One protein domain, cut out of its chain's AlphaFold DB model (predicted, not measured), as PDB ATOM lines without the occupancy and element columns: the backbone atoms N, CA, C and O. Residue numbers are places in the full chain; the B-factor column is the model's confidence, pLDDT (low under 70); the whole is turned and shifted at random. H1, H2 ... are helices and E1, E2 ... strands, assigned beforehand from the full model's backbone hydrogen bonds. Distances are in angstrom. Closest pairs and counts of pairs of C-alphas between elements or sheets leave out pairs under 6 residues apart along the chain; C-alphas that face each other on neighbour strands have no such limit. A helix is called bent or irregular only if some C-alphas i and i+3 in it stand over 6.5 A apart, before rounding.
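AT A GLANCE: This is residues 10 to 102 of the 103 residues of an uncharacterized protein of Enterovibrio sp. CAIM 600 (UniProt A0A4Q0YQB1). A sharply bent hairpin of E1 and E2, with E3 beside E2, makes an open, twisted sheet; H2 and H3 pack together beyond it, H1 lies farther out, and residues 49 to 54 stick out. The printed part has 93 residues, with named elements H1 H2 E1 E2 H3 E3, class mixed; the antiparallel sheet runs E1, E2, E3. It is loose, radius of gyration of the C-alphas 15.8 A, spanning 46 by 29 by 21 A.

HOW THE PARTS SIT: E1, residues 35 to 46, and E2, residues 57 to 68, form a hairpin; N 38 and O 65 are 2.9 A apart, within hydrogen-bond range. E1 bends by 112 degrees at residue 41, E2 by 117 degrees at residue 65. E3, residues 96 to 101, is antiparallel to E2, with N 60 and O 100 at 2.9 A. H2, residues 20 to 28, and H3, residues 71 to 80, touch, closest C-alphas Asp 28 and Ile 75, 5.1 A, at a steep tilt of 58 degrees, opposite ways; in both, every O i to N i+4 pair is within hydrogen-bond range. H1, residues 10 to 14, only just touches H2, only at the corner, with 3 pairs of C-alphas within 8 A, the closest Ile 12 and Lys 20, 6.8 A. H1 is irregular, C-alphas 10 and 13 being 7.3 A apart, with 0 of 1 O i to N i+4 and 1 of 2 O i to N i+3 pairs within range.

IN THESE COORDINATES: H1 begins at C-alpha 10 (227.560, 289.244, 170.334); E3 ends at C-alpha 101 (236.018, 270.761, 137.856). From first to last C-alpha E1 is 19.4 A, E2 19.6 A and H3 14.1 A.

THE WHOLE: The printed part has no cut. The link from H3 to E3 is long, 15 residues. Residues 52 to 54 have pLDDT under 70.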
ATOM      1  N   ASP A  10     227.964 288.009 169.656       80.56
ATOM      2  CA  ASP A  10     227.560 289.244 170.334       80.56
ATOM      3  C   ASP A  10     226.038 289.477 170.328       80.56
ATOM      4  O   ASP A  10     225.560 290.333 171.054       80.56
ATOM      5  N   GLU A  11     225.274 288.709 169.542       82.50
ATOM      6  CA  GLU A  11     223.804 288.789 169.476       82.50
ATOM      7  C   GLU A  11     223.126 287.762 170.407       82.50
ATOM      8  O   GLU A  11     221.901 287.717 170.495       82.50
ATOM      9  N   ILE A  12     223.894 286.878 171.063       81.25
ATOM     10  CA  ILE A  12     223.327 285.693 171.727       81.25
ATOM     11  C   ILE A  12     222.492 286.042 172.968       81.25
ATOM     12  O   ILE A  12     221.478 285.391 173.219       81.25
ATOM     13  N   SER A  13     222.886 287.089 173.702       73.19
ATOM     14  CA  SER A  13     222.190 287.556 174.907       73.19
ATOM     15  C   SER A  13     220.768 288.032 174.623       73.19
ATOM     16  O   SER A  13     219.929 288.018 175.519       73.19
ATOM     17  N   ASP A  14     220.493 288.422 173.378       72.81
ATOM     18  CA  ASP A  14     219.205 288.977 172.967       72.81
ATOM     19  C   ASP A  14     218.215 287.881 172.547       72.81
ATOM     20  O   ASP A  14     217.015 288.130 172.429       72.81
ATOM     21  N   VAL A  15     218.704 286.660 172.298       77.94
ATOM     22  CA  VAL A  15     217.918 285.571 171.691       77.94
ATOM     23  C   VAL A  15     217.899 284.283 172.511       77.94
ATOM     24  O   VAL A  15     217.080 283.405 172.237       77.94
ATOM     25  N   ALA A  16     218.781 284.143 173.502       76.81
ATOM     26  CA  ALA A  16     218.865 282.956 174.340       76.81
ATOM     27  C   ALA A  16     219.345 283.297 175.764       76.81
ATOM     28  O   ALA A  16     220.138 284.216 175.945       76.81
ATOM     29  N   PRO A  17     218.948 282.511 176.782       82.25
ATOM     30  CA  PRO A  17     219.398 282.691 178.167       82.25
ATOM     31  C   PRO A  17     220.858 282.247 178.404       82.25
ATOM     32  O   PRO A  17     221.277 282.113 179.551       82.25
ATOM     33  N   VAL A  18     221.626 281.973 177.343       85.44
ATOM     34  CA  VAL A  18     223.033 281.560 177.416       85.44
ATOM     35  C   VAL A  18     223.933 282.777 177.245       85.44
ATOM     36  O   VAL A  18     223.678 283.629 176.393       85.44
ATOM     37  N   THR A  19     225.003 282.869 178.030       88.12
ATOM     38  CA  THR A  19     225.937 283.989 177.903       88.12
ATOM     39  C   THR A  19     226.998 283.713 176.838       88.12
ATOM     40  O   THR A  19     227.316 282.567 176.510       88.12
ATOM     41  N   LYS A  20     227.629 284.778 176.333       88.06
ATOM     42  CA  LYS A  20     228.835 284.655 175.500       88.06
ATOM     43  C   LYS A  20     229.938 283.861 176.214       88.06
ATOM     44  O   LYS A  20     230.613 283.063 175.573       88.06
ATOM     45  N   GLY A  21     230.095 284.046 177.528       88.06
ATOM     46  CA  GLY A  21     231.079 283.319 178.335       88.06
ATOM     47  C   GLY A  21     230.840 281.807 178.344       88.06
ATOM     48  O   GLY A  21     231.781 281.043 178.144       88.06
ATOM     49  N   ASP A  22     229.584 281.373 178.476       90.62
ATOM     50  CA  ASP A  22     229.220 279.949 178.442       90.62
ATOM     51  C   ASP A  22     229.559 279.307 177.094       90.62
ATOM     52  O   ASP A  22     230.070 278.186 177.042       90.62
ATOM     53  N   LEU A  23     229.310 280.030 175.996       90.38
ATOM     54  CA  LEU A  23     229.638 279.567 174.649       90.38
ATOM     55  C   LEU A  23     231.146 279.468 174.426       90.38
ATOM     56  O   LEU A  23     231.608 278.469 173.879       90.38
ATOM     57  N   LEU A  24     231.917 280.466 174.862       90.81
ATOM     58  CA  LEU A  24     233.378 280.432 174.760       90.81
ATOM     59  C   LEU A  24     233.960 279.281 175.590       90.81
ATOM     60  O   LEU A  24     234.761 278.508 175.077       90.81
ATOM     61  N   ASN A  25     233.459 279.066 176.808       91.81
ATOM     62  CA  ASN A  25     233.845 277.920 177.635       91.81
ATOM     63  C   ASN A  25     233.464 276.571 176.986       91.81
ATOM     64  O   ASN A  25     234.193 275.580 177.081       91.81
ATOM     65  N   ALA A  26     232.320 276.491 176.299       91.81
ATOM     66  CA  ALA A  26     231.945 275.305 175.530       91.81
ATOM     67  C   ALA A  26     232.910 275.043 174.358       91.81
ATOM     68  O   ALA A  26     233.213 273.883 174.078       91.81
ATOM     69  N   VAL A  27     233.420 276.098 173.715       92.38
ATOM     70  CA  VAL A  27     234.455 275.988 172.677       92.38
ATOM     71  C   VAL A  27     235.779 275.519 173.269       92.38
ATOM     72  O   VAL A  27     236.332 274.538 172.780       92.38
ATOM     73  N   ASP A  28     236.244 276.145 174.350       90.81
ATOM     74  CA  ASP A  28     237.510 275.789 175.007       90.81
ATOM     75  C   ASP A  28     237.510 274.348 175.537       90.81
ATOM     76  O   ASP A  28     238.509 273.640 175.442       90.81
ATOM     77  N   SER A  29     236.359 273.868 176.019       92.12
ATOM     78  CA  SER A  29     236.168 272.468 176.435       92.12
ATOM     79  C   SER A  29     235.947 271.489 175.273       92.12
ATOM     80  O   SER A  29     235.696 270.306 175.509       92.12
ATOM     81  N   GLY A  30     236.003 271.952 174.020       88.75
ATOM     82  CA  GLY A  30     235.836 271.127 172.821       88.75
ATOM     83  C   GLY A  30     234.412 270.611 172.586       88.75
ATOM     84  O   GLY A  30     234.200 269.778 171.706       88.75
ATOM     85  N   ARG A  31     233.426 271.092 173.353       91.38
ATOM     86  CA  ARG A  31     232.006 270.719 173.219       91.38
ATOM     87  C   ARG A  31     231.305 271.473 172.093       91.38
ATOM     88  O   ARG A  31     230.255 271.034 171.629       91.38
ATOM     89  N   LEU A  32     231.870 272.599 171.666       90.00
ATOM     90  CA  LEU A  32     231.360 273.426 170.581       90.00
ATOM     91  C   LEU A  32     232.491 273.785 169.612       90.00
ATOM     92  O   LEU A  32     233.620 274.039 170.021       90.00
ATOM     93  N   SER A  33     232.176 273.843 168.321       91.19
ATOM     94  CA  SER A  33     233.067 274.413 167.306       91.19
ATOM     95  C   SER A  33     232.497 275.736 166.814       91.19
ATOM     96  O   SER A  33     231.281 275.890 166.681       91.19
ATOM     97  N   LEU A  34     233.377 276.686 166.517       90.25
ATOM     98  CA  LEU A  34     232.994 277.971 165.958       90.25
ATOM     99  C   LEU A  34     232.629 277.841 164.476       90.25
ATOM    100  O   LEU A  34     233.084 276.953 163.749       90.25
ATOM    101  N   CYS A  35     231.817 278.790 164.029       91.56
ATOM    102  CA  CYS A  35     231.625 279.082 162.619       91.56
ATOM    103  C   CYS A  35     232.305 280.412 162.299       91.56
ATOM    104  O   CYS A  35     232.318 281.322 163.128       91.56
ATOM    105  N   ALA A  36     232.836 280.534 161.090       89.00
ATOM    106  CA  ALA A  36     233.435 281.760 160.589       89.00
ATOM    107  C   ALA A  36     232.703 282.207 159.327       89.00
ATOM    108  O   ALA A  36     232.364 281.385 158.479       89.00
ATOM    109  N   TRP A  37     232.471 283.510 159.190       90.31
ATOM    110  CA  TRP A  37     232.133 284.082 157.894       90.31
ATOM    111  C   TRP A  37     233.432 284.360 157.141       90.31
ATOM    112  O   TRP A  37     234.346 284.964 157.702       90.31
ATOM    113  N   VAL A  38     233.524 283.895 155.899       89.56
ATOM    114  CA  VAL A  38     234.710 284.063 155.054       89.56
ATOM    115  C   VAL A  38     234.308 284.622 153.698       89.56
ATOM    116  O   VAL A  38     233.220 284.327 153.208       89.56
ATOM    117  N   ASP A  39     235.215 285.376 153.090       92.69
ATOM    118  CA  ASP A  39     235.206 285.706 151.667       92.69
ATOM    119  C   ASP A  39     236.505 285.160 151.069       92.69
ATOM    120  O   ASP A  39     237.590 285.692 151.310       92.69
ATOM    121  N   ALA A  40     236.408 284.016 150.398       91.31
ATOM    122  CA  ALA A  40     237.546 283.228 149.954       91.31
ATOM    123  C   ALA A  40     237.482 282.957 148.450       91.31
ATOM    124  O   ALA A  40     236.429 282.654 147.883       91.31
ATOM    125  N   ARG A  41     238.652 283.031 147.812       91.88
ATOM    126  CA  ARG A  41     238.848 282.760 146.386       91.88
ATOM    127  C   ARG A  41     239.676 281.500 146.193       91.88
ATOM    128  O   ARG A  41     240.562 281.229 147.001       91.88
ATOM    129  N   ALA A  42     239.407 280.780 145.108       89.19
ATOM    130  CA  ALA A  42     240.165 279.592 144.706       89.19
ATOM    131  C   ALA A  42     240.273 278.508 145.804       89.19
ATOM    132  O   ALA A  42     241.331 277.917 146.020       89.19
ATOM    133  N   LEU A  43     239.166 278.232 146.495       91.56
ATOM    134  CA  LEU A  43     239.061 277.101 147.412       91.56
ATOM    135  C   LEU A  43     239.046 275.781 146.646       91.56
ATOM    136  O   LEU A  43     238.446 275.689 145.579       91.56
ATOM    137  N   GLY A  44     239.672 274.758 147.228       90.75
ATOM    138  CA  GLY A  44     239.719 273.407 146.681       90.75
ATOM    139  C   GLY A  44     238.845 272.425 147.460       90.75
ATOM    140  O   GLY A  44     238.876 272.408 148.692       90.75
ATOM    141  N   THR A  45     238.116 271.559 146.758       89.50
ATOM    142  CA  THR A  45     237.463 270.402 147.384       89.50
ATOM    143  C   THR A  45     238.461 269.263 147.516       89.50
ATOM    144  O   THR A  45     238.990 268.773 146.517       89.50
ATOM    145  N   GLN A  46     238.681 268.810 148.746       86.38
ATOM    146  CA  GLN A  46     239.455 267.610 149.023       86.38
ATOM    147  C   GLN A  46     238.550 266.378 148.929       86.38
ATOM    148  O   GLN A  46     237.610 266.236 149.714       86.38
ATOM    149  N   LEU A  47     238.848 265.471 148.000       82.38
ATOM    150  CA  LEU A  47     238.213 264.159 147.966       82.38
ATOM    151  C   LEU A  47     238.741 263.302 149.115       82.38
ATOM    152  O   LEU A  47     239.936 263.313 149.435       82.38
ATOM    153  N   ARG A  48     237.842 262.532 149.731       73.06
ATOM    154  CA  ARG A  48     238.263 261.424 150.587       73.06
ATOM    155  C   ARG A  48     238.969 260.402 149.703       73.06
ATOM    156  O   ARG A  48     238.384 259.927 148.738       73.06
ATOM    157  N   SER A  49     240.223 260.124 150.031       71.12
ATOM    158  CA  SER A  49     241.002 259.044 149.439       71.12
ATOM    159  C   SER A  49     241.106 257.922 150.459       71.12
ATOM    160  O   SER A  49     241.285 258.193 151.650       71.12
ATOM    161  N   ASP A  50     241.018 256.685 149.985       71.38
ATOM    162  CA  ASP A  50     241.270 255.492 150.796       71.38
ATOM    163  C   ASP A  50     242.768 255.369 151.147       71.38
ATOM    164  O   ASP A  50     243.141 254.675 152.091       71.38
ATOM    165  N   GLU A  51     243.631 256.110 150.439       72.38
ATOM    166  CA  GLU A  51     245.052 256.253 150.746       72.38
ATOM    167  C   GLU A  51     245.318 257.539 151.561       72.38
ATOM    168  O   GLU A  51     245.231 258.650 151.020       72.38
ATOM    169  N   PRO A  52     245.717 257.439 152.846       62.66
ATOM    170  CA  PRO A  52     245.845 258.590 153.748       62.66
ATOM    171  C   PRO A  52     246.865 259.660 153.312       62.66
ATOM    172  O   PRO A  52     246.772 260.801 153.762       62.66
ATOM    173  N   ASN A  53     247.796 259.331 152.408       65.44
ATOM    174  CA  ASN A  53     248.860 260.235 151.951       65.44
ATOM    175  C   ASN A  53     248.662 260.789 150.530       65.44
ATOM    176  O   ASN A  53     249.566 261.434 150.000       65.44
ATOM    177  N   ARG A  54     247.501 260.569 149.900       67.25
ATOM    178  CA  ARG A  54     247.204 261.103 148.560       67.25
ATOM    179  C   ARG A  54     245.829 261.762 148.506       67.25
ATOM    180  O   ARG A  54     244.899 261.207 147.922       67.25
ATOM    181  N   PRO A  55     245.665 262.941 149.126       70.81
ATOM    182  CA  PRO A  55     244.438 263.698 148.967       70.81
ATOM    183  C   PRO A  55     244.327 264.198 147.523       70.81
ATOM    184  O   PRO A  55     245.166 264.970 147.065       70.81
ATOM    185  N   ALA A  56     243.291 263.761 146.809       76.56
ATOM    186  CA  ALA A  56     242.977 264.290 145.488       76.56
ATOM    187  C   ALA A  56     242.164 265.588 145.623       76.56
ATOM    188  O   ALA A  56     241.239 265.677 146.436       76.56
ATOM    189  N   LEU A  57     242.517 266.597 144.826       78.38
ATOM    190  CA  LEU A  57     241.717 267.804 144.638       78.38
ATOM    191  C   LEU A  57     240.817 267.594 143.425       78.38
ATOM    192  O   LEU A  57     241.309 267.179 142.384       78.38
ATOM    193  N   ALA A  58     239.523 267.875 143.558       81.38
ATOM    194  CA  ALA A  58     238.577 267.690 142.452       81.38
ATOM    195  C   ALA A  58     238.058 269.003 141.875       81.38
ATOM    196  O   ALA A  58     237.918 269.145 140.665       81.38
ATOM    197  N   ASN A  59     237.735 269.973 142.727       89.00
ATOM    198  CA  ASN A  59     237.022 271.169 142.294       89.00
ATOM    199  C   ASN A  59     237.656 272.420 142.870       89.00
ATOM    200  O   ASN A  59     238.140 272.400 144.000       89.00
ATOM    201  N   LEU A  60     237.601 273.497 142.090       92.50
ATOM    202  CA  LEU A  60     237.970 274.844 142.497       92.50
ATOM    203  C   LEU A  60     236.736 275.738 142.493       92.50
ATOM    204  O   LEU A  60     235.929 275.675 141.566       92.50
ATOM    205  N   PHE A  61     236.582 276.567 143.518       94.00
ATOM    206  CA  PHE A  61     235.437 277.461 143.643       94.00
ATOM    207  C   PHE A  61     235.754 278.690 144.496       94.00
ATOM    208  O   PHE A  61     236.700 278.702 145.280       94.00
ATOM    209  N   ASP A  62     234.927 279.718 144.358       94.50
ATOM    210  CA  ASP A  62     234.907 280.867 145.256       94.50
ATOM    211  C   ASP A  62     233.756 280.711 146.256       94.50
ATOM    212  O   ASP A  62     232.709 280.133 145.941       94.50
ATOM    213  N   TYR A  63     233.923 281.240 147.466       94.06
ATOM    214  CA  TYR A  63     232.910 281.138 148.512       94.06
ATOM    215  C   TYR A  63     232.876 282.379 149.398       94.06
ATOM    216  O   TYR A  63     233.888 282.753 149.985       94.06
ATOM    217  N   SER A  64     231.689 282.970 149.536       94.12
ATOM    218  CA  SER A  64     231.429 284.069 150.464       94.12
ATOM    219  C   SER A  64     230.247 283.697 151.352       94.12
ATOM    220  O   SER A  64     229.095 283.703 150.916       94.12
ATOM    221  N   GLY A  65     230.524 283.276 152.583       91.94
ATOM    222  CA  GLY A  65     229.502 282.706 153.453       91.94
ATOM    223  C   GLY A  65     230.057 282.086 154.724       91.94
ATOM    224  O   GLY A  65     231.230 282.240 155.066       91.94
ATOM    225  N   VAL A  66     229.195 281.368 155.444       91.75
ATOM    226  CA  VAL A  66     229.574 280.738 156.712       91.75
ATOM    227  C   VAL A  66     230.228 279.378 156.472       91.75
ATOM    228  O   VAL A  66     229.680 278.526 155.766       91.75
ATOM    229  N   VAL A  67     231.385 279.156 157.087       92.88
ATOM    230  CA  VAL A  67     232.057 277.858 157.170       92.88
ATOM    231  C   VAL A  67     232.150 277.390 158.620       92.88
ATOM    232  O   VAL A  67     232.307 278.193 159.537       92.88
ATOM    233  N   GLY A  68     232.078 276.079 158.831       93.25
ATOM    234  CA  GLY A  68     232.444 275.446 160.094       93.25
ATOM    235  C   GLY A  68     233.947 275.194 160.131       93.25
ATOM    236  O   GLY A  68     234.501 274.650 159.172       93.25
ATOM    237  N   ILE A  69     234.606 275.574 161.223       92.25
ATOM    238  CA  ILE A  69     236.032 275.293 161.436       92.25
ATOM    239  C   ILE A  69     236.205 274.121 162.408       92.25
ATOM    240  O   ILE A  69     235.278 273.741 163.125       92.25
ATOM    241  N   SER A  70     237.388 273.502 162.415       91.06
ATOM    242  CA  SER A  70     237.647 272.377 163.320       91.06
ATOM    243  C   SER A  70     237.607 272.809 164.790       91.06
ATOM    244  O   SER A  70     237.866 273.971 165.110       91.06
ATOM    245  N   SER A  71     237.345 271.874 165.709       90.69
ATOM    246  CA  SER A  71     237.375 272.161 167.152       90.69
ATOM    247  C   SER A  71     238.745 272.682 167.590       90.69
ATOM    248  O   SER A  71     238.820 273.656 168.327       90.69
ATOM    249  N   LYS A  72     239.836 272.123 167.042       89.88
ATOM    250  CA  LYS A  72     241.202 272.604 167.299       89.88
ATOM    251  C   LYS A  72     241.375 274.076 166.912       89.88
ATOM    252  O   LYS A  72     241.867 274.858 167.715       89.88
ATOM    253  N   GLN A  73     240.956 274.455 165.704       90.69
ATOM    254  CA  GLN A  73     241.032 275.849 165.245       90.69
ATOM    255  C   GLN A  73     240.072 276.760 166.009       90.69
ATOM    256  O   GLN A  73     240.367 277.931 166.199       90.69
ATOM    257  N   SER A  74     238.932 276.233 166.456       90.38
ATOM    258  CA  SER A  74     237.980 276.982 167.278       90.38
ATOM    259  C   SER A  74     238.608 277.365 168.614       90.38
ATOM    260  O   SER A  74     238.606 278.542 168.960       90.38
ATOM    261  N   ILE A  75     239.207 276.389 169.304       90.88
ATOM    262  CA  ILE A  75     239.944 276.594 170.556       90.88
ATOM    263  C   ILE A  75     241.096 277.576 170.330       90.88
ATOM    264  O   ILE A  75     241.261 278.531 171.083       90.88
ATOM    265  N   GLU A  76     241.881 277.395 169.265       89.00
ATOM    266  CA  GLU A  76     242.972 278.318 168.942       89.00
ATOM    267  C   GLU A  76     242.459 279.748 168.729       89.00
ATOM    268  O   GLU A  76     242.999 280.677 169.314       89.00
ATOM    269  N   CYS A  77     241.372 279.928 167.975       86.69
ATOM    270  CA  CYS A  77     240.782 281.235 167.693       86.69
ATOM    271  C   CYS A  77     240.332 281.974 168.963       86.69
ATOM    272  O   CYS A  77     240.562 283.177 169.073       86.69
ATOM    273  N   VAL A  78     239.734 281.268 169.932       85.56
ATOM    274  CA  VAL A  78     239.349 281.862 171.228       85.56
ATOM    275  C   VAL A  78     240.579 282.367 171.986       85.56
ATOM    276  O   VAL A  78     240.538 283.446 172.572       85.56
ATOM    277  N   ASN A  79     241.691 281.634 171.912       82.62
ATOM    278  CA  ASN A  79     242.917 281.950 172.643       82.62
ATOM    279  C   ASN A  79     243.802 283.008 171.957       82.62
ATOM    280  O   ASN A  79     244.457 283.794 172.638       82.62
ATOM    281  N   THR A  80     243.856 283.038 170.622       83.19
ATOM    282  CA  THR A  80     244.800 283.878 169.857       83.19
ATOM    283  C   THR A  80     244.139 285.034 169.109       83.19
ATOM    284  O   THR A  80     244.841 285.888 168.565       83.19
ATOM    285  N   LEU A  81     242.803 285.054 169.020       73.94
ATOM    286  CA  LEU A  81     241.995 285.981 168.210       73.94
ATOM    287  C   LEU A  81     242.295 285.947 166.695       73.94
ATOM    288  O   LEU A  81     241.687 286.696 165.929       73.94
ATOM    289  N   LYS A  82     243.225 285.094 166.245       76.62
ATOM    290  CA  LYS A  82     243.625 284.907 164.843       76.62
ATOM    291  C   LYS A  82     244.075 283.463 164.625       76.62
ATOM    292  O   LYS A  82     245.053 283.025 165.220       76.62
ATOM    293  N   THR A  83     243.414 282.742 163.721       78.94
ATOM    294  CA  THR A  83     243.852 281.408 163.277       78.94
ATOM    295  C   THR A  83     243.786 281.304 161.756       78.94
ATOM    296  O   THR A  83     242.907 281.886 161.114       78.94
ATOM    297  N   SER A  84     244.724 280.564 161.165       82.62
ATOM    298  CA  SER A  84     244.681 280.221 159.745       82.62
ATOM    299  C   SER A  84     243.742 279.036 159.518       82.62
ATOM    300  O   SER A  84     243.965 277.933 160.031       82.62
ATOM    301  N   VAL A  85     242.711 279.234 158.699       82.81
ATOM    302  CA  VAL A  85     241.771 278.171 158.340       82.81
ATOM    303  C   VAL A  85     242.277 277.431 157.102       82.81
ATOM    304  O   VAL A  85     242.126 277.907 155.984       82.81
ATOM    305  N   THR A  86     242.892 276.262 157.297       83.19
ATOM    306  CA  THR A  86     243.405 275.421 156.195       83.19
ATOM    307  C   THR A  86     242.366 274.451 155.641       83.19
ATOM    308  O   THR A  86     242.405 274.098 154.466       83.19
ATOM    309  N   ARG A  87     241.431 274.002 156.484       86.19
ATOM    310  CA  ARG A  87     240.285 273.173 156.110       86.19
ATOM    311  C   ARG A  87     239.049 273.703 156.809       86.19
ATOM    312  O   ARG A  87     239.113 274.067 157.982       86.19
ATOM    313  N   ALA A  88     237.936 273.711 156.095       91.44
ATOM    314  CA  ALA A  88     236.656 274.132 156.629       91.44
ATOM    315  C   ALA A  88     235.526 273.341 155.974       91.44
ATOM    316  O   ALA A  88     235.681 272.807 154.874       91.44
ATOM    317  N   LEU A  89     234.387 273.285 156.652       91.88
ATOM    318  CA  LEU A  89     233.156 272.726 156.115       91.88
ATOM    319  C   LEU A  89     232.270 273.864 155.608       91.88
ATOM    320  O   LEU A  89     231.868 274.728 156.383       91.88
ATOM    321  N   VAL A  90     231.933 273.856 154.321       91.50
ATOM    322  CA  VAL A  90     230.962 274.796 153.747       91.50
ATOM    323  C   VAL A  90     229.569 274.485 154.300       91.50
ATOM    324  O   VAL A  90     229.058 273.384 154.103       91.50
ATOM    325  N   LEU A  91     228.945 275.450 154.986       91.38
ATOM    326  CA  LEU A  91     227.625 275.263 155.610       91.38
ATOM    327  C   LEU A  91     226.468 275.820 154.770       91.38
ATOM    328  O   LEU A  91     225.303 275.527 155.045       91.38
ATOM    329  N   GLN A  92     226.773 276.616 153.741       89.94
ATOM    330  CA  GLN A  92     225.796 277.183 152.812       89.94
ATOM    331  C   GLN A  92     226.200 276.873 151.362       89.94
ATOM    332  O   GLN A  92     226.559 277.774 150.614       89.94
ATOM    333  N   PRO A  93     226.137 275.608 150.914       83.56
ATOM    334  CA  PRO A  93     226.616 275.224 149.581       83.56
ATOM    335  C   PRO A  93     225.925 275.976 148.432       83.56
ATOM    336  O   PRO A  93     226.509 276.142 147.368       83.56
ATOM    337  N   VAL A  94     224.712 276.489 148.656       86.50
ATOM    338  CA  VAL A  94     223.939 277.268 147.675       86.50
ATOM    339  C   VAL A  94     224.566 278.615 147.292       86.50
ATOM    340  O   VAL A  94     224.154 279.186 146.291       86.50
ATOM    341  N   VAL A  95     225.534 279.129 148.065       85.56
ATOM    342  CA  VAL A  95     226.235 280.397 147.761       85.56
ATOM    343  C   VAL A  95     227.646 280.192 147.197       85.56
ATOM    344  O   VAL A  95     228.423 281.143 147.105       85.56
ATOM    345  N   VAL A  96     228.003 278.955 146.835       88.81
ATOM    346  CA  VAL A  96     229.252 278.656 146.123       88.81
ATOM    347  C   VAL A  96     229.197 279.255 144.719       88.81
ATOM    348  O   VAL A  96     228.222 279.069 143.996       88.81
ATOM    349  N   ASN A  97     230.269 279.938 144.322       89.50
ATOM    350  CA  ASN A  97     230.378 280.617 143.035       89.50
ATOM    351  C   ASN A  97     231.614 280.142 142.269       89.50
ATOM    352  O   ASN A  97     232.504 279.498 142.824       89.50
ATOM    353  N   SER A  98     231.692 280.482 140.979       89.94
ATOM    354  CA  SER A  98     232.875 280.212 140.145       89.94
ATOM    355  C   SER A  98     233.316 278.737 140.136       89.94
ATOM    356  O   SER A  98     234.511 278.462 140.046       89.94
ATOM    357  N   PHE A  99     232.377 277.791 140.253       89.56
ATOM    358  CA  PHE A  99     232.685 276.367 140.395       89.56
ATOM    359  C   PHE A  99     233.308 275.786 139.120       89.56
ATOM    360  O   PHE A  99     232.781 275.954 138.020       89.56
ATOM    361  N   ARG A 100     234.432 275.085 139.275       88.50
ATOM    362  CA  ARG A 100     235.191 274.456 138.191       88.50
ATOM    363  C   ARG A 100     235.604 273.055 138.604       88.50
ATOM    364  O   ARG A 100     236.089 272.853 139.716       88.50
ATOM    365  N   THR A 101     235.446 272.101 137.700       83.81
ATOM    366  CA  THR A 101     236.018 270.761 137.856       83.81
ATOM    367  C   THR A 101     237.449 270.779 137.340       83.81
ATOM    368  O   THR A 101     237.709 271.285 136.248       83.81
ATOM    369  N   VAL A 102     238.369 270.259 138.139       76.06
ATOM    370  CA  VAL A 102     239.759 270.026 137.764       76.06
ATOM    371  C   VAL A 102     239.859 268.529 137.485       76.06
ATOM    372  O   VAL A 102     239.754 267.727 138.409       76.06
TER     373      VAL A 102